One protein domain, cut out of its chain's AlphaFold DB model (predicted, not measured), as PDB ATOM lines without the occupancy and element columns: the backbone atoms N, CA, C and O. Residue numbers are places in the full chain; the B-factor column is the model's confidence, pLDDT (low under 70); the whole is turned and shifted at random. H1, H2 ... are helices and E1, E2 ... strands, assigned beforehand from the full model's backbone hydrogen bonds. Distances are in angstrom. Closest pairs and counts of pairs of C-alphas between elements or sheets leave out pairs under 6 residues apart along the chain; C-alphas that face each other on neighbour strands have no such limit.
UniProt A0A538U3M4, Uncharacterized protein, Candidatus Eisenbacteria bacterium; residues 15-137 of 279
ATOM      1  N   ALA A  15     -34.642  -7.230 100.189       76.44
ATOM      2  CA  ALA A  15     -33.851  -6.849 101.361       76.44
ATOM      3  C   ALA A  15     -33.387  -5.380 101.322       76.44
ATOM      4  O   ALA A  15     -33.223  -4.739 102.360       76.44
ATOM      5  N   ARG A  16     -33.218  -4.815 100.120       80.75
ATOM      6  CA  ARG A  16     -32.824  -3.415  99.916       80.75
ATOM      7  C   ARG A  16     -33.879  -2.420 100.382       80.75
ATOM      8  O   ARG A  16     -33.520  -1.316 100.776       80.75
ATOM      9  N   LEU A  17     -35.160  -2.789 100.374       84.44
ATOM     10  CA  LEU A  17     -36.228  -1.922 100.879       84.44
ATOM     11  C   LEU A  17     -36.129  -1.756 102.394       84.44
ATOM     12  O   LEU A  17     -36.263  -0.640 102.887       84.44
ATOM     13  N   TYR A  18     -35.801  -2.832 103.114       81.69
ATOM     14  CA  TYR A  18     -35.523  -2.760 104.547       81.69
ATOM     15  C   TYR A  18     -34.316  -1.865 104.826       81.69
ATOM     16  O   TYR A  18     -34.397  -1.000 105.684       81.69
ATOM     17  N   GLN A  19     -33.239  -1.985 104.041       84.00
ATOM     18  CA  GLN A  19     -32.073  -1.101 104.172       84.00
ATOM     19  C   GLN A  19     -32.422   0.372 103.954       84.00
ATOM     20  O   GLN A  19     -32.003   1.214 104.741       84.00
ATOM     21  N   ILE A  20     -33.194   0.689 102.910       88.81
ATOM     22  CA  ILE A  20     -33.631   2.064 102.639       88.81
ATOM     23  C   ILE A  20     -34.497   2.574 103.790       88.81
ATOM     24  O   ILE A  20     -34.233   3.658 104.296       88.81
ATOM     25  N   ALA A  21     -35.484   1.797 104.239       87.88
ATOM     26  CA  ALA A  21     -36.350   2.185 105.351       87.88
ATOM     27  C   ALA A  21     -35.544   2.435 106.634       87.88
ATOM     28  O   ALA A  21     -35.710   3.468 107.279       87.88
ATOM     29  N   SER A  22     -34.617   1.535 106.964       83.00
ATOM     30  CA  SER A  22     -33.734   1.653 108.121       83.00
ATOM     31  C   SER A  22     -32.811   2.866 108.047       83.00
ATOM     32  O   SER A  22     -32.727   3.620 109.009       83.00
ATOM     33  N   LEU A  23     -32.134   3.084 106.916       90.12
ATOM     34  CA  LEU A  23     -31.220   4.216 106.743       90.12
ATOM     35  C   LEU A  23     -31.967   5.553 106.730       90.12
ATOM     36  O   LEU A  23     -31.490   6.515 107.322       90.12
ATOM     37  N   THR A  24     -33.144   5.610 106.106       92.62
ATOM     38  CA  THR A  24     -34.010   6.794 106.137       92.62
ATOM     39  C   THR A  24     -34.502   7.074 107.554       92.62
ATOM     40  O   THR A  24     -34.423   8.214 108.000       92.62
ATOM     41  N   GLY A  25     -34.955   6.050 108.285       89.38
ATOM     42  CA  GLY A  25     -35.386   6.188 109.678       89.38
ATOM     43  C   GLY A  25     -34.253   6.657 110.593       89.38
ATOM     44  O   GLY A  25     -34.441   7.587 111.371       89.38
ATOM     45  N   LEU A  26     -33.055   6.085 110.444       87.50
ATOM     46  CA  LEU A  26     -31.856   6.523 111.164       87.50
ATOM     47  C   LEU A  26     -31.464   7.959 110.814       87.50
ATOM     48  O   LEU A  26     -31.079   8.710 111.704       87.50
ATOM     49  N   LEU A  27     -31.565   8.354 109.542       90.56
ATOM     50  CA  LEU A  27     -31.260   9.719 109.119       90.56
ATOM     51  C   LEU A  27     -32.273  10.714 109.686       90.56
ATOM     52  O   LEU A  27     -31.870  11.748 110.205       90.56
ATOM     53  N   ALA A  28     -33.566  10.389 109.639       91.12
ATOM     54  CA  ALA A  28     -34.615  11.208 110.233       91.12
ATOM     55  C   ALA A  28     -34.414  11.343 111.749       91.12
ATOM     56  O   ALA A  28     -34.413  12.454 112.269       91.12
ATOM     57  N   TYR A  29     -34.158  10.237 112.451       86.75
ATOM     58  CA  TYR A  29     -33.844  10.261 113.878       86.75
ATOM     59  C   TYR A  29     -32.596  11.106 114.178       86.75
ATOM     60  O   TYR A  29     -32.618  11.962 115.060       86.75
ATOM     61  N   GLY A  30     -31.530  10.929 113.393       87.75
ATOM     62  CA  GLY A  30     -30.300  11.706 113.505       87.75
ATOM     63  C   GLY A  30     -30.533  13.210 113.342       87.75
ATOM     64  O   GLY A  30     -30.050  13.997 114.145       87.75
ATOM     65  N   VAL A  31     -31.310  13.620 112.339       89.56
ATOM     66  CA  VAL A  31     -31.581  15.038 112.052       89.56
ATOM     67  C   VAL A  31     -32.561  15.653 113.054       89.56
ATOM     68  O   VAL A  31     -32.304  16.743 113.557       89.56
ATOM     69  N   PHE A  32     -33.674  14.981 113.353       89.38
ATOM     70  CA  PHE A  32     -34.770  15.573 114.129       89.38
ATOM     71  C   PHE A  32     -34.644  15.379 115.641       89.38
ATOM     72  O   PHE A  32     -35.130  16.224 116.384       89.38
ATOM     73  N   VAL A  33     -34.013  14.292 116.101       87.25
ATOM     74  CA  VAL A  33     -33.894  13.973 117.536       87.25
ATOM     75  C   VAL A  33     -32.481  14.218 118.046       87.25
ATOM     76  O   VAL A  33     -32.299  14.794 119.111       87.25
ATOM     77  N   LEU A  34     -31.468  13.789 117.289       85.44
ATOM     78  CA  LEU A  34     -30.063  13.963 117.677       85.44
ATOM     79  C   LEU A  34     -29.448  15.265 117.147       85.44
ATOM     80  O   LEU A  34     -28.278  15.533 117.410       85.44
ATOM     81  N   HIS A  35     -30.222  16.056 116.398       86.25
ATOM     82  CA  HIS A  35     -29.813  17.342 115.834       86.25
ATOM     83  C   HIS A  35     -28.484  17.274 115.064       86.25
ATOM     84  O   HIS A  35     -27.602  18.119 115.227       86.25
ATOM     85  N   PHE A  36     -28.325  16.254 114.216       86.31
ATOM     86  CA  PHE A  36     -27.181  16.146 113.314       86.31
ATOM     87  C   PHE A  36     -27.029  17.432 112.499       86.31
ATOM     88  O   PHE A  36     -27.984  17.886 111.870       86.31
ATOM     89  N   ASP A  37     -25.804  17.959 112.429       83.88
ATOM     90  CA  ASP A  37     -25.455  19.091 111.560       83.88
ATOM     91  C   ASP A  37     -25.390  18.658 110.082       83.88
ATOM     92  O   ASP A  37     -24.339  18.588 109.439       83.88
ATOM     93  N   VAL A  38     -26.546  18.272 109.542       85.81
ATOM     94  CA  VAL A  38     -26.736  17.869 108.153       85.81
ATOM     95  C   VAL A  38     -27.877  18.697 107.581       85.81
ATOM     96  O   VAL A  38     -29.056  18.423 107.789       85.81
ATOM     97  N   ARG A  39     -27.514  19.727 106.813       90.81
ATOM     98  CA  ARG A  39     -28.483  20.580 106.114       90.81
ATOM     99  C   ARG A  39     -29.284  19.765 105.098       90.81
ATOM    100  O   ARG A  39     -28.707  18.982 104.340       90.81
ATOM    101  N   GLY A  40     -30.587  20.033 104.995       92.38
ATOM    102  CA  GLY A  40     -31.466  19.386 104.012       92.38
ATOM    103  C   GLY A  40     -30.979  19.539 102.565       92.38
ATOM    104  O   GLY A  40     -31.055  18.594 101.785       92.38
ATOM    105  N   SER A  41     -30.358  20.676 102.226       94.50
ATOM    106  CA  SER A  41     -29.729  20.889 100.915       94.50
ATOM    107  C   SER A  41     -28.598  19.900 100.623       94.50
ATOM    108  O   SER A  41     -28.456  19.444  99.491       94.50
ATOM    109  N   ARG A  42     -27.815  19.508 101.638       94.81
ATOM    110  CA  ARG A  42     -26.741  18.516 101.496       94.81
ATOM    111  C   ARG A  42     -27.296  17.105 101.330       94.81
ATOM    112  O   ARG A  42     -26.757  16.348 100.527       94.81
ATOM    113  N   VAL A  43     -28.386  16.777 102.027       95.88
ATOM    114  CA  VAL A  43     -29.115  15.513 101.824       95.88
ATOM    115  C   VAL A  43     -29.624  15.425 100.387       95.88
ATOM    116  O   VAL A  43     -29.341  14.447  99.698       95.88
ATOM    117  N   ALA A  44     -30.310  16.469  99.914       96.75
ATOM    118  CA  ALA A  44     -30.821  16.534  98.549       96.75
ATOM    119  C   ALA A  44     -29.688  16.416  97.518       96.75
ATOM    120  O   ALA A  44     -29.789  15.612  96.595       96.75
ATOM    121  N   LEU A  45     -28.584  17.143  97.717       97.75
ATOM    122  CA  LEU A  45     -27.417  17.100  96.835       97.75
ATOM    123  C   LEU A  45     -26.811  15.694  96.751       97.75
ATOM    124  O   LEU A  45     -26.567  15.204  95.650       97.75
ATOM    125  N   LEU A  46     -26.584  15.029  97.888       97.38
ATOM    126  CA  LEU A  46     -26.010  13.681  97.918       97.38
ATOM    127  C   LEU A  46     -26.931  12.661  97.242       97.38
ATOM    128  O   LEU A  46     -26.464  11.905  96.392       97.38
ATOM    129  N   LEU A  47     -28.226  12.658  97.571       98.00
ATOM    130  CA  LEU A  47     -29.191  11.721  96.985       98.00
ATOM    131  C   LEU A  47     -29.388  11.958  95.483       98.00
ATOM    132  O   LEU A  47     -29.388  11.001  94.708       98.00
ATOM    133  N   ALA A  48     -29.505  13.218  95.057       97.88
ATOM    134  CA  ALA A  48     -29.608  13.558  93.642       97.88
ATOM    135  C   ALA A  48     -28.347  13.125  92.887       97.88
ATOM    136  O   ALA A  48     -28.443  12.468  91.853       97.88
ATOM    137  N   THR A  49     -27.163  13.410  93.438       98.12
ATOM    138  CA  THR A  49     -25.889  13.055  92.801       98.12
ATOM    139  C   THR A  49     -25.709  11.542  92.705       98.12
ATOM    140  O   THR A  49     -25.295  11.054  91.653       98.12
ATOM    141  N   THR A  50     -26.034  10.762  93.743       97.94
ATOM    142  CA  THR A  50     -25.886   9.300  93.669       97.94
ATOM    143  C   THR A  50     -26.854   8.676  92.670       97.94
ATOM    144  O   THR A  50     -26.447   7.812  91.890       97.94
ATOM    145  N   VAL A  51     -28.119   9.109  92.650       97.12
ATOM    146  CA  VAL A  51     -29.121   8.608  91.693       97.12
ATOM    147  C   VAL A  51     -28.757   9.013  90.264       97.12
ATOM    148  O   VAL A  51     -28.783   8.165  89.371       97.12
ATOM    149  N   LEU A  52     -28.341  10.263  90.050       97.06
ATOM    150  CA  LEU A  52     -27.908  10.748  88.741       97.06
ATOM    151  C   LEU A  52     -26.668   9.995  88.252       97.06
ATOM    152  O   LEU A  52     -26.661   9.484  87.135       97.06
ATOM    153  N   THR A  53     -25.650   9.833  89.100       96.69
ATOM    154  CA  THR A  53     -24.443   9.068  88.746       96.69
ATOM    155  C   THR A  53     -24.796   7.617  88.420       96.69
ATOM    156  O   THR A  53     -24.289   7.052  87.457       96.69
ATOM    157  N   GLN A  54     -25.723   7.008  89.169       95.50
ATOM    158  CA  GLN A  54     -26.196   5.646  88.906       95.50
ATOM    159  C   GLN A  54     -26.892   5.545  87.555       95.50
ATOM    160  O   GLN A  54     -26.733   4.547  86.856       95.50
ATOM    161  N   TRP A  55     -27.683   6.553  87.202       94.25
ATOM    162  CA  TRP A  55     -28.354   6.616  85.916       94.25
ATOM    163  C   TRP A  55     -27.349   6.759  84.765       94.25
ATOM    164  O   TRP A  55     -27.392   5.952  83.836       94.25
ATOM    165  N   ILE A  56     -26.390   7.687  84.873       95.00
ATOM    166  CA  ILE A  56     -25.337   7.918  83.868       95.00
ATOM    167  C   ILE A  56     -24.469   6.666  83.689       95.00
ATOM    168  O   ILE A  56     -24.346   6.151  82.578       95.00
ATOM    169  N   CYS A  57     -23.914   6.116  84.774       92.50
ATOM    170  CA  CYS A  57     -23.127   4.882  84.710       92.50
ATOM    171  C   CYS A  57     -23.978   3.701  84.220       92.50
ATOM    172  O   CYS A  57     -23.502   2.865  83.459       92.50
ATOM    173  N   GLY A  58     -25.257   3.651  84.599       90.81
ATOM    174  CA  GLY A  58     -26.210   2.656  84.114       90.81
ATOM    175  C   GLY A  58     -26.338   2.655  82.591       90.81
ATOM    176  O   GLY A  58     -26.301   1.592  81.970       90.81
ATOM    177  N   LYS A  59     -26.430   3.846  81.990       91.00
ATOM    178  CA  LYS A  59     -26.449   4.034  80.536       91.00
ATOM    179  C   LYS A  59     -25.115   3.657  79.895       91.00
ATOM    180  O   LYS A  59     -25.114   2.913  78.918       91.00
ATOM    181  N   PHE A  60     -23.997   4.107  80.463       91.81
ATOM    182  CA  PHE A  60     -22.662   3.845  79.917       91.81
ATOM    183  C   PHE A  60     -22.315   2.347  79.894       91.81
ATOM    184  O   PHE A  60     -21.817   1.837  78.896       91.81
ATOM    185  N   TRP A  61     -22.671   1.608  80.952       88.88
ATOM    186  CA  TRP A  61     -22.501   0.150  81.032       88.88
ATOM    187  C   TRP A  61     -23.669  -0.654  80.431       88.88
ATOM    188  O   TRP A  61     -23.729  -1.868  80.619       88.88
ATOM    189  N   LYS A  62     -24.592   0.003  79.710       87.75
ATOM    190  CA  LYS A  62     -25.728  -0.617  79.001       87.75
ATOM    191  C   LYS A  62     -26.556  -1.569  79.879       87.75
ATOM    192  O   LYS A  62     -26.936  -2.656  79.444       87.75
ATOM    193  N   LEU A  63     -26.839  -1.179  81.126       83.00
ATOM    194  CA  LEU A  63     -27.678  -2.000  81.998       83.00
ATOM    195  C   LEU A  63     -29.127  -2.039  81.474       83.00
ATOM    196  O   LEU A  63     -29.666  -0.996  81.099       83.00
ATOM    197  N   PRO A  64     -29.786  -3.213  81.504       71.38
ATOM    198  CA  PRO A  64     -31.111  -3.408  80.910       71.38
ATOM    199  C   PRO A  64     -32.236  -2.657  81.636       71.38
ATOM    200  O   PRO A  64     -33.277  -2.395  81.045       71.38
ATOM    201  N   ALA A  65     -32.042  -2.290  82.907       76.88
ATOM    202  CA  ALA A  65     -33.016  -1.526  83.678       76.88
ATOM    203  C   ALA A  65     -32.332  -0.557  84.649       76.88
ATOM    204  O   ALA A  65     -31.287  -0.859  85.232       76.88
ATOM    205  N   HIS A  66     -32.961   0.600  84.857       81.06
ATOM    206  CA  HIS A  66     -32.539   1.548  85.878       81.06
ATOM    207  C   HIS A  66     -33.087   1.127  87.250       81.06
ATOM    208  O   HIS A  66     -34.292   1.156  87.484       81.06
ATOM    209  N   ASP A  67     -32.191   0.751  88.166       84.38
ATOM    210  CA  ASP A  67     -32.527   0.438  89.560       84.38
ATOM    211  C   ASP A  67     -31.846   1.442  90.513       84.38
ATOM    212  O   ASP A  67     -30.638   1.324  90.770       84.38
ATOM    213  N   PRO A  68     -32.585   2.432  91.054       89.94
ATOM    214  CA  PRO A  68     -32.016   3.463  91.918       89.94
ATOM    215  C   PRO A  68     -31.774   2.977  93.353       89.94
ATOM    216  O   PRO A  68     -31.061   3.638  94.105       89.94
ATOM    217  N   ARG A  69     -32.304   1.813  93.763       88.50
ATOM    218  CA  ARG A  69     -32.285   1.361  95.170       88.50
ATOM    219  C   ARG A  69     -30.871   1.272  95.743       88.50
ATOM    220  O   ARG A  69     -30.611   1.738  96.846       88.50
ATOM    221  N   SER A  70     -29.930   0.725  94.970       86.88
ATOM    222  CA  SER A  70     -28.517   0.640  95.372       86.88
ATOM    223  C   SER A  70     -27.865   2.020  95.535       86.88
ATOM    224  O   SER A  70     -27.005   2.196  96.403       86.88
ATOM    225  N   ALA A  71     -28.264   2.997  94.717       93.75
ATOM    226  CA  ALA A  71     -27.766   4.365  94.808       93.75
ATOM    227  C   ALA A  71     -28.347   5.105  96.015       93.75
ATOM    228  O   ALA A  71     -27.607   5.798  96.707       93.75
ATOM    229  N   LEU A  72     -29.630   4.880  96.317       95.25
ATOM    230  CA  LEU A  72     -30.293   5.410  97.508       95.25
ATOM    231  C   LEU A  72     -29.654   4.886  98.793       95.25
ATOM    232  O   LEU A  72     -29.338   5.680  99.666       95.25
ATOM    233  N   ILE A  73     -29.380   3.579  98.888       90.25
ATOM    234  CA  ILE A  73     -28.676   2.998 100.044       90.25
ATOM    235  C   ILE A  73     -27.317   3.681 100.250       90.25
ATOM    236  O   ILE A  73     -26.988   4.095 101.360       90.25
ATOM    237  N   SER A  74     -26.547   3.844  99.169       92.25
ATOM    238  CA  SER A  74     -25.221   4.471  99.242       92.25
ATOM    239  C   SER A  74     -25.318   5.955  99.621       92.25
ATOM    240  O   SER A  74     -24.575   6.425 100.475       92.25
ATOM    241  N   GLY A  75     -26.278   6.682  99.039       96.12
ATOM    242  CA  GLY A  75     -26.522   8.098  99.319       96.12
ATOM    243  C   GLY A  75     -27.003   8.354 100.748       96.12
ATOM    244  O   GLY A  75     -26.442   9.204 101.426       96.12
ATOM    245  N   LEU A  76     -27.966   7.573 101.249       94.94
ATOM    246  CA  LEU A  76     -28.428   7.657 102.640       94.94
ATOM    247  C   LEU A  76     -27.298   7.331 103.626       94.94
ATOM    248  O   LEU A  76     -27.145   8.004 104.642       94.94
ATOM    249  N   SER A  77     -26.466   6.337 103.303       92.19
ATOM    250  CA  SER A  77     -25.284   6.005 104.100       92.19
ATOM    251  C   SER A  77     -24.254   7.145 104.110       92.19
ATOM    252  O   SER A  77     -23.709   7.449 105.171       92.19
ATOM    253  N   LEU A  78     -24.036   7.836 102.983       93.69
ATOM    254  CA  LEU A  78     -23.213   9.050 102.944       93.69
ATOM    255  C   LEU A  78     -23.826  10.179 103.785       93.69
ATOM    256  O   LEU A  78     -23.095  10.805 104.541       93.69
ATOM    257  N   CYS A  79     -25.140  10.409 103.730       93.94
ATOM    258  CA  CYS A  79     -25.803  11.419 104.568       93.94
ATOM    259  C   CYS A  79     -25.603  11.153 106.069       93.94
ATOM    260  O   CYS A  79     -25.381  12.080 106.850       93.94
ATOM    261  N   LEU A  80     -25.644   9.883 106.478       89.69
ATOM    262  CA  LEU A  80     -25.425   9.494 107.868       89.69
ATOM    263  C   LEU A  80     -23.978   9.696 108.324       89.69
ATOM    264  O   LEU A  80     -23.771  10.158 109.444       89.69
ATOM    265  N   LEU A  81     -23.002   9.361 107.476       89.75
ATOM    266  CA  LEU A  81     -21.601   9.222 107.886       89.75
ATOM    267  C   LEU A  81     -20.713  10.407 107.505       89.75
ATOM    268  O   LEU A  81     -19.851  10.793 108.291       89.75
ATOM    269  N   LEU A  82     -20.883  10.958 106.303       91.69
ATOM    270  CA  LEU A  82     -20.017  12.006 105.774       91.69
ATOM    271  C   LEU A  82     -20.370  13.352 106.407       91.69
ATOM    272  O   LEU A  82     -21.520  13.799 106.382       91.69
ATOM    273  N   ARG A  83     -19.354  14.044 106.915       91.56
ATOM    274  CA  ARG A  83     -19.446  15.437 107.343       91.56
ATOM    275  C   ARG A  83     -18.458  16.267 106.544       91.56
ATOM    276  O   ARG A  83     -17.262  15.998 106.520       91.56
ATOM    277  N   THR A  84     -18.979  17.273 105.854       92.44
ATOM    278  CA  THR A  84     -18.189  18.224 105.070       92.44
ATOM    279  C   THR A  84     -18.982  19.511 104.888       92.44
ATOM    280  O   THR A  84     -20.204  19.467 104.754       92.44
ATOM    281  N   SER A  85     -18.304  20.658 104.874       91.62
ATOM    282  CA  SER A  85     -18.893  21.952 104.515       91.62
ATOM    283  C   SER A  85     -18.870  22.210 103.003       91.62
ATOM    284  O   SER A  85     -19.655  23.022 102.515       91.62
ATOM    285  N   SER A  86     -18.041  21.483 102.248       94.81
ATOM    286  CA  SER A  86     -17.822  21.690 100.816       94.81
ATOM    287  C   SER A  86     -18.794  20.881  99.958       94.81
ATOM    288  O   SER A  86     -18.840  19.650 100.017       94.81
ATOM    289  N   SER A  87     -19.562  21.571  99.112       96.06
ATOM    290  CA  SER A  87     -20.463  20.927  98.147       96.06
ATOM    291  C   SER A  87     -19.695  20.098  97.115       96.06
ATOM    292  O   SER A  87     -20.159  19.027  96.734       96.06
ATOM    293  N   ALA A  88     -18.498  20.543  96.716       96.69
ATOM    294  CA  ALA A  88     -17.651  19.816  95.774       96.69
ATOM    295  C   ALA A  88     -17.214  18.458  96.341       96.69
ATOM    296  O   ALA A  88     -17.302  17.445  95.652       96.69
ATOM    297  N   VAL A  89     -16.826  18.410  97.620       96.19
ATOM    298  CA  VAL A  89     -16.443  17.161  98.300       96.19
ATOM    299  C   VAL A  89     -17.639  16.222  98.451       96.19
ATOM    300  O   VAL A  89     -17.497  15.013  98.262       96.19
ATOM    301  N   ALA A  90     -18.831  16.754  98.734       96.69
ATOM    302  CA  ALA A  90     -20.056  15.958  98.797       96.69
ATOM    303  C   ALA A  90     -20.398  15.320  97.437       96.69
ATOM    304  O   ALA A  90     -20.644  14.115  97.366       96.69
ATOM    305  N   VAL A  91     -20.349  16.103  96.352       98.06
ATOM    306  CA  VAL A  91     -20.570  15.612  94.982       98.06
ATOM    307  C   VAL A  91     -19.511  14.578  94.602       98.06
ATOM    308  O   VAL A  91     -19.863  13.483  94.170       98.06
ATOM    309  N   ALA A  92     -18.228  14.869  94.837       97.69
ATOM    310  CA  ALA A  92     -17.136  13.940  94.562       97.69
ATOM    311  C   ALA A  92     -17.308  12.616  95.322       97.69
ATOM    312  O   ALA A  92     -17.173  11.550  94.727       97.69
ATOM    313  N   SER A  93     -17.695  12.664  96.600       96.75
ATOM    314  CA  SER A  93     -17.973  11.464  97.403       96.75
ATOM    315  C   SER A  93     -19.096  10.620  96.797       96.75
ATOM    316  O   SER A  93     -18.955   9.406  96.653       96.75
ATOM    317  N   ALA A  94     -20.208  11.251  96.407       97.69
ATOM    318  CA  ALA A  94     -21.333  10.564  95.775       97.69
ATOM    319  C   ALA A  94     -20.944   9.941  94.423       97.69
ATOM    320  O   ALA A  94     -21.312   8.795  94.148       97.69
ATOM    321  N   VAL A  95     -20.161  10.655  93.608       98.00
ATOM    322  CA  VAL A  95     -19.662  10.154  92.321       98.00
ATOM    323  C   VAL A  95     -18.714   8.975  92.527       98.00
ATOM    324  O   VAL A  95     -18.930   7.927  91.925       98.00
ATOM    325  N   ILE A  96     -17.719   9.095  93.413       96.69
ATOM    326  CA  ILE A  96     -16.757   8.023  93.722       96.69
ATOM    327  C   ILE A  96     -17.486   6.775  94.223       96.69
ATOM    328  O   ILE A  96     -17.189   5.671  93.763       96.69
ATOM    329  N   ALA A  97     -18.471   6.939  95.114       93.56
ATOM    330  CA  ALA A  97     -19.227   5.814  95.655       93.56
ATOM    331  C   ALA A  97     -19.901   5.020  94.535       93.56
ATOM    332  O   ALA A  97     -19.784   3.794  94.454       93.56
ATOM    333  N   ILE A  98     -20.606   5.719  93.646       95.19
ATOM    334  CA  ILE A  98     -21.389   5.064  92.608       95.19
ATOM    335  C   ILE A  98     -20.509   4.589  91.459       95.19
ATOM    336  O   ILE A  98     -20.587   3.411  91.123       95.19
ATOM    337  N   ALA A  99     -19.647   5.434  90.896       93.31
ATOM    338  CA  ALA A  99     -18.760   5.064  89.794       93.31
ATOM    339  C   ALA A  99     -17.810   3.921  90.186       93.31
ATOM    340  O   ALA A  99     -17.615   2.979  89.414       93.31
ATOM    341  N   GLY A 100     -17.298   3.929  91.422       88.81
ATOM    342  CA  GLY A 100     -16.391   2.902  91.929       88.81
ATOM    343  C   GLY A 100     -16.960   1.486  91.840       88.81
ATOM    344  O   GLY A 100     -16.227   0.557  91.521       88.81
ATOM    345  N   LYS A 101     -18.275   1.292  92.011       85.06
ATOM    346  CA  LYS A 101     -18.892  -0.045  91.905       85.06
ATOM    347  C   LYS A 101     -19.046  -0.552  90.464       85.06
ATOM    348  O   LYS A 101     -19.305  -1.744  90.266       85.06
ATOM    349  N   PHE A 102     -18.948   0.338  89.474       87.44
ATOM    350  CA  PHE A 102     -18.936  -0.007  88.049       87.44
ATOM    351  C   PHE A 102     -17.514  -0.276  87.555       87.44
ATOM    352  O   PHE A 102     -17.318  -1.224  86.801       87.44
ATOM    353  N   VAL A 103     -16.538   0.506  88.026       88.81
ATOM    354  CA  VAL A 103     -15.130   0.404  87.611       88.81
ATOM    355  C   VAL A 103     -14.389  -0.707  88.361       88.81
ATOM    356  O   VAL A 103     -13.749  -1.555  87.747       88.81
ATOM    357  N   LEU A 104     -14.494  -0.750  89.692       84.81
ATOM    358  CA  LEU A 104     -13.725  -1.659  90.548       84.81
ATOM    359  C   LEU A 104     -14.494  -2.962  90.766       84.81
ATOM    360  O   LEU A 104     -15.139  -3.178  91.801       84.81
ATOM    361  N   ARG A 105     -14.453  -3.828  89.751       80.75
ATOM    362  CA  ARG A 105     -15.163  -5.108  89.729       80.75
ATOM    363  C   ARG A 105     -14.225  -6.296  89.568       80.75
ATOM    364  O   ARG A 105     -13.311  -6.271  88.756       80.75
ATOM    365  N   TRP A 106     -14.526  -7.370  90.287       76.19
ATOM    366  CA  TRP A 106     -13.877  -8.668  90.161       76.19
ATOM    367  C   TRP A 106     -14.935  -9.754  89.959       76.19
ATOM    368  O   TRP A 106     -15.889  -9.851  90.735       76.19
ATOM    369  N   LYS A 107     -14.799 -10.555  88.894       76.12
ATOM    370  CA  LYS A 107     -15.768 -11.607  88.513       76.12
ATOM    371  C   LYS A 107     -17.226 -11.108  88.484       76.12
ATOM    372  O   LYS A 107     -18.135 -11.750  89.003       76.12
ATOM    373  N   GLY A 108     -17.440  -9.908  87.938       72.69
ATOM    374  CA  GLY A 108     -18.766  -9.287  87.830       72.69
ATOM    375  C   GLY A 108     -19.342  -8.708  89.133       72.69
ATOM    376  O   GLY A 108     -20.427  -8.130  89.103       72.69
ATOM    377  N   LYS A 109     -18.631  -8.801  90.265       69.94
ATOM    378  CA  LYS A 109     -19.027  -8.208  91.554       69.94
ATOM    379  C   LYS A 109     -18.162  -6.988  91.857       69.94
ATOM    380  O   LYS A 109     -16.979  -6.983  91.542       69.94
ATOM    381  N   HIS A 110     -18.731  -5.948  92.460       76.62
ATOM    382  CA  HIS A 110     -17.926  -4.824  92.946       76.62
ATOM    383  C   HIS A 110     -17.047  -5.287  94.114       76.62
ATOM    384  O   HIS A 110     -17.502  -6.057  94.960       76.62
ATOM    385  N   VAL A 111     -15.796  -4.833  94.144       76.12
ATOM    386  CA  VAL A 111     -14.820  -5.258  95.162       76.12
ATOM    387  C   VAL A 111     -15.087  -4.553  96.487       76.12
ATOM    388  O   VAL A 111     -15.162  -5.184  97.537       76.12
ATOM    389  N   PHE A 112     -15.280  -3.236  96.433       75.88
ATOM    390  CA  PHE A 112     -15.450  -2.409  97.621       75.88
ATOM    391  C   PHE A 112     -16.923  -2.161  97.945       75.88
ATOM    392  O   PHE A 112     -17.791  -2.183  97.066       75.88
ATOM    393  N   ASN A 113     -17.204  -1.880  99.220       84.75
ATOM    394  CA  ASN A 113     -18.451  -1.232  99.610       84.75
ATOM    395  C   ASN A 113     -18.445   0.201  99.025       84.75
ATOM    396  O   ASN A 113     -17.539   0.964  99.372       84.75
ATOM    397  N   PRO A 114     -19.427   0.567  98.175       85.50
ATOM    398  CA  PRO A 114     -19.510   1.871  97.512       85.50
ATOM    399  C   PRO A 114     -19.290   3.062  98.450       85.50
ATOM    400  O   PRO A 114     -18.442   3.913  98.190       85.50
ATOM    401  N   THR A 115     -20.011   3.107  99.572       87.06
ATOM    402  CA  THR A 115     -19.926   4.231 100.509       87.06
ATOM    403  C   THR A 115     -18.574   4.274 101.211       87.06
ATOM    404  O   THR A 115     -17.978   5.341 101.318       87.06
ATOM    405  N   ASN A 116     -18.050   3.122 101.638       87.00
ATOM    406  CA  ASN A 116     -16.753   3.073 102.317       87.00
ATOM    407  C   ASN A 116     -15.610   3.496 101.392       87.00
ATOM    408  O   ASN A 116     -14.720   4.212 101.838       87.00
ATOM    409  N   LEU A 117     -15.646   3.091 100.116       87.50
ATOM    410  CA  LEU A 117     -14.663   3.526  99.123       87.50
ATOM    411  C   LEU A 117     -14.629   5.053  99.026       87.50
ATOM    412  O   LEU A 117     -13.556   5.646  99.078       87.50
ATOM    413  N   ALA A 118     -15.801   5.683  98.926       92.31
ATOM    414  CA  ALA A 118     -15.899   7.134  98.874       92.31
ATOM    415  C   ALA A 118     -15.385   7.801 100.148       92.31
ATOM    416  O   ALA A 118     -14.581   8.720 100.044       92.31
ATOM    417  N   LEU A 119     -15.801   7.325 101.329       87.44
ATOM    418  CA  LEU A 119     -15.350   7.872 102.610       87.44
ATOM    419  C   LEU A 119     -13.828   7.792 102.744       87.44
ATOM    420  O   LEU A 119     -13.195   8.800 103.030       87.44
ATOM    421  N   VAL A 120     -13.229   6.626 102.484       88.81
ATOM    422  CA  VAL A 120     -11.770   6.456 102.542       88.81
ATOM    423  C   VAL A 120     -11.078   7.375 101.538       88.81
ATOM    424  O   VAL A 120     -10.130   8.060 101.909       88.81
ATOM    425  N   ALA A 121     -11.568   7.452 100.297       91.31
ATOM    426  CA  ALA A 121     -10.985   8.328  99.286       91.31
ATOM    427  C   ALA A 121     -11.008   9.798  99.733       91.31
ATOM    428  O   ALA A 121      -9.970  10.455  99.737       91.31
ATOM    429  N   VAL A 122     -12.157  10.321 100.167       93.25
ATOM    430  CA  VAL A 122     -12.219  11.732 100.570       93.25
ATOM    431  C   VAL A 122     -11.496  12.013 101.881       93.25
ATOM    432  O   VAL A 122     -10.976  13.111 102.030       93.25
ATOM    433  N   LEU A 123     -11.388  11.053 102.801       89.00
ATOM    434  CA  LEU A 123     -10.585  11.207 104.020       89.00
ATOM    435  C   LEU A 123      -9.077  11.230 103.735       89.00
ATOM    436  O   LEU A 123      -8.343  11.948 104.406       89.00
ATOM    437  N   LEU A 124      -8.607  10.450 102.757       89.94
ATOM    438  CA  LEU A 124      -7.189  10.407 102.389       89.94
ATOM    439  C   LEU A 124      -6.778  11.608 101.537       89.94
ATOM    440  O   LEU A 124      -5.697  12.162 101.728       89.94
ATOM    441  N   PHE A 125      -7.632  12.010 100.594       93.38
ATOM    442  CA  PHE A 125      -7.287  13.021  99.594       93.38
ATOM    443  C   PHE A 125      -7.817  14.417  99.915       93.38
ATOM    444  O   PHE A 125      -7.413  15.385  99.274       93.38
ATOM    445  N   THR A 126      -8.707  14.560 100.901       91.12
ATOM    446  CA  THR A 126      -9.238  15.867 101.299       91.12
ATOM    447  C   THR A 126      -9.086  16.079 102.799       91.12
ATOM    448  O   THR A 126      -9.326  15.187 103.603       91.12
ATOM    449  N   ARG A 127      -8.751  17.311 103.194       91.31
ATOM    450  CA  ARG A 127      -8.797  17.753 104.601       91.31
ATOM    451  C   ARG A 127     -10.139  18.393 104.976       91.31
ATOM    452  O   ARG A 127     -10.252  19.044 106.005       91.31
ATOM    453  N   GLN A 128     -11.140  18.262 104.105       89.81
ATOM    454  CA  GLN A 128     -12.444  18.929 104.207       89.81
ATOM    455  C   GLN A 128     -13.579  17.953 104.552       89.81
ATOM    456  O   GLN A 128     -14.748  18.346 104.568       89.81
ATOM    457  N   ALA A 129     -13.250  16.683 104.788       91.75
ATOM    458  CA  ALA A 129     -14.188  15.639 105.157       91.75
ATOM    459  C   ALA A 129     -13.764  14.987 106.473       91.75
ATOM    460  O   ALA A 129     -12.581  14.769 106.725       91.75
ATOM    461  N   TRP A 130     -14.748  14.641 107.287       89.31
ATOM    462  CA  TRP A 130     -14.586  13.787 108.454       89.31
ATOM    463  C   TRP A 130     -15.809  12.871 108.575       89.31
ATOM    464  O   TRP A 130     -16.844  13.097 107.941       89.31
ATOM    465  N   VAL A 131     -15.681  11.801 109.353       86.44
ATOM    466  CA  VAL A 131     -16.785  10.877 109.661       86.44
ATOM    467  C   VAL A 131     -17.264  11.177 111.069       86.44
ATOM    468  O   VAL A 131     -16.425  11.485 111.902       86.44
ATOM    469  N   SER A 132     -18.567  11.091 111.352       70.38
ATOM    470  CA  SER A 132     -19.144  11.441 112.660       70.38
ATOM    471  C   SER A 132     -19.259  10.258 113.645       70.38
ATOM    472  O   SER A 132     -20.310   9.609 113.684       70.38
ATOM    473  N   PRO A 133     -18.243   9.963 114.485       60.00
ATOM    474  CA  PRO A 133     -18.288   8.831 115.412       60.00
ATOM    475  C   PRO A 133     -19.190   9.061 116.637       60.00
ATOM    476  O   PRO A 133     -19.741   8.098 117.158       60.00
ATOM    477  N   GLY A 134     -19.361  10.307 117.099       62.59
ATOM    478  CA  GLY A 134     -19.929  10.610 118.426       62.59
ATOM    479  C   GLY A 134     -21.344  11.191 118.465       62.59
ATOM    480  O   GLY A 134     -21.778  11.629 119.522       62.59
ATOM    481  N   GLN A 135     -22.074  11.245 117.348       72.44
ATOM    482  CA  GLN A 135     -23.361  11.963 117.304       72.44
ATOM    483  C   GLN A 135     -24.553  11.145 117.829       72.44
ATOM    484  O   GLN A 135     -25.671  11.638 117.870       72.44
ATOM    485  N   TRP A 136     -24.334   9.902 118.249       73.19
ATOM    486  CA  TRP A 136     -25.398   8.917 118.448       73.19
ATOM    487  C   TRP A 136     -26.007   8.871 119.859       73.19
ATOM    488  O   TRP A 136     -26.728   7.931 120.191       73.19
ATOM    489  N   GLY A 137     -25.754   9.891 120.684       71.50
ATOM    490  CA  GLY A 137     -26.346  10.018 122.016       71.50
ATOM    491  C   GLY A 137     -25.954   8.869 122.951       71.50
ATOM    492  O   GLY A 137     -24.776   8.541 123.088       71.50
TER     493      GLY A 137
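This is residues 15 to 137 of the 279 residues of an uncharacterized protein of Candidatus Eisenbacteria bacterium (UniProt A0A538U3M4). Helix H3 is the core of a cluster of helices: H2 and H4 pack on it in an up-and-down bundle of three, each running against the one before it in the chain, and H1 packs on H3 outside that bundle. H5 packs steeply on H4 and touches H3 with residues 114 to 119, while E1, which follows H3 directly in the chain, and E2, which follows H5, pair as a tiny antiparallel sheet. The printed part has 123 residues with five named helices and two named strands, in the order H1 H2 H3 E1 H4 H5 E2, mostly helix. It is compact, with a radius of gyration of the C-alphas of 14.2 A, and spans 42 by 32 by 24 A.

Look first at the strands E1, residues 82 to 84, and E2, residues 129 to 131. Find C-alpha 15 at (-33.851, -6.849, 101.361), where H1, residues 15 to 32, begins its 25.8 A. H2, residues 40 to 60, is 30.0 A long; H3 holds residues 69 to 81; H4, residues 87 to 103, is 23.7 A long. H5, residues 114 to 125, ends at C-alpha 125, (-7.287, 13.021, 99.594).

In the sheet, N 83 and O 130 are within hydrogen-bond range at 2.9 A. H3, the hub, touches four helices. With H2 it forms a hairpin, closest C-alphas Leu 47 and Gly 75, 5.1 A, at a shallow tilt of 34.9 degrees, only just short of steep. H1 touches H3, closest C-alphas Ile 20 and Ile 73, 5.7 A. H4 has a kink of 27 degrees near residue 97 and touches H5, closest C-alphas Ala 97 and Pro 114, 4.4 A. Every O i to N i+4 pair is within hydrogen-bond range in H1, H2, H3 and H5, and 11 of 13 in H4.

The C-alphas farthest apart, Lys 62 and Gly 137, are 44.3 A apart. The printed part has no cut and no long link; pLDDT is under 70 at residues 109, 133 and 134.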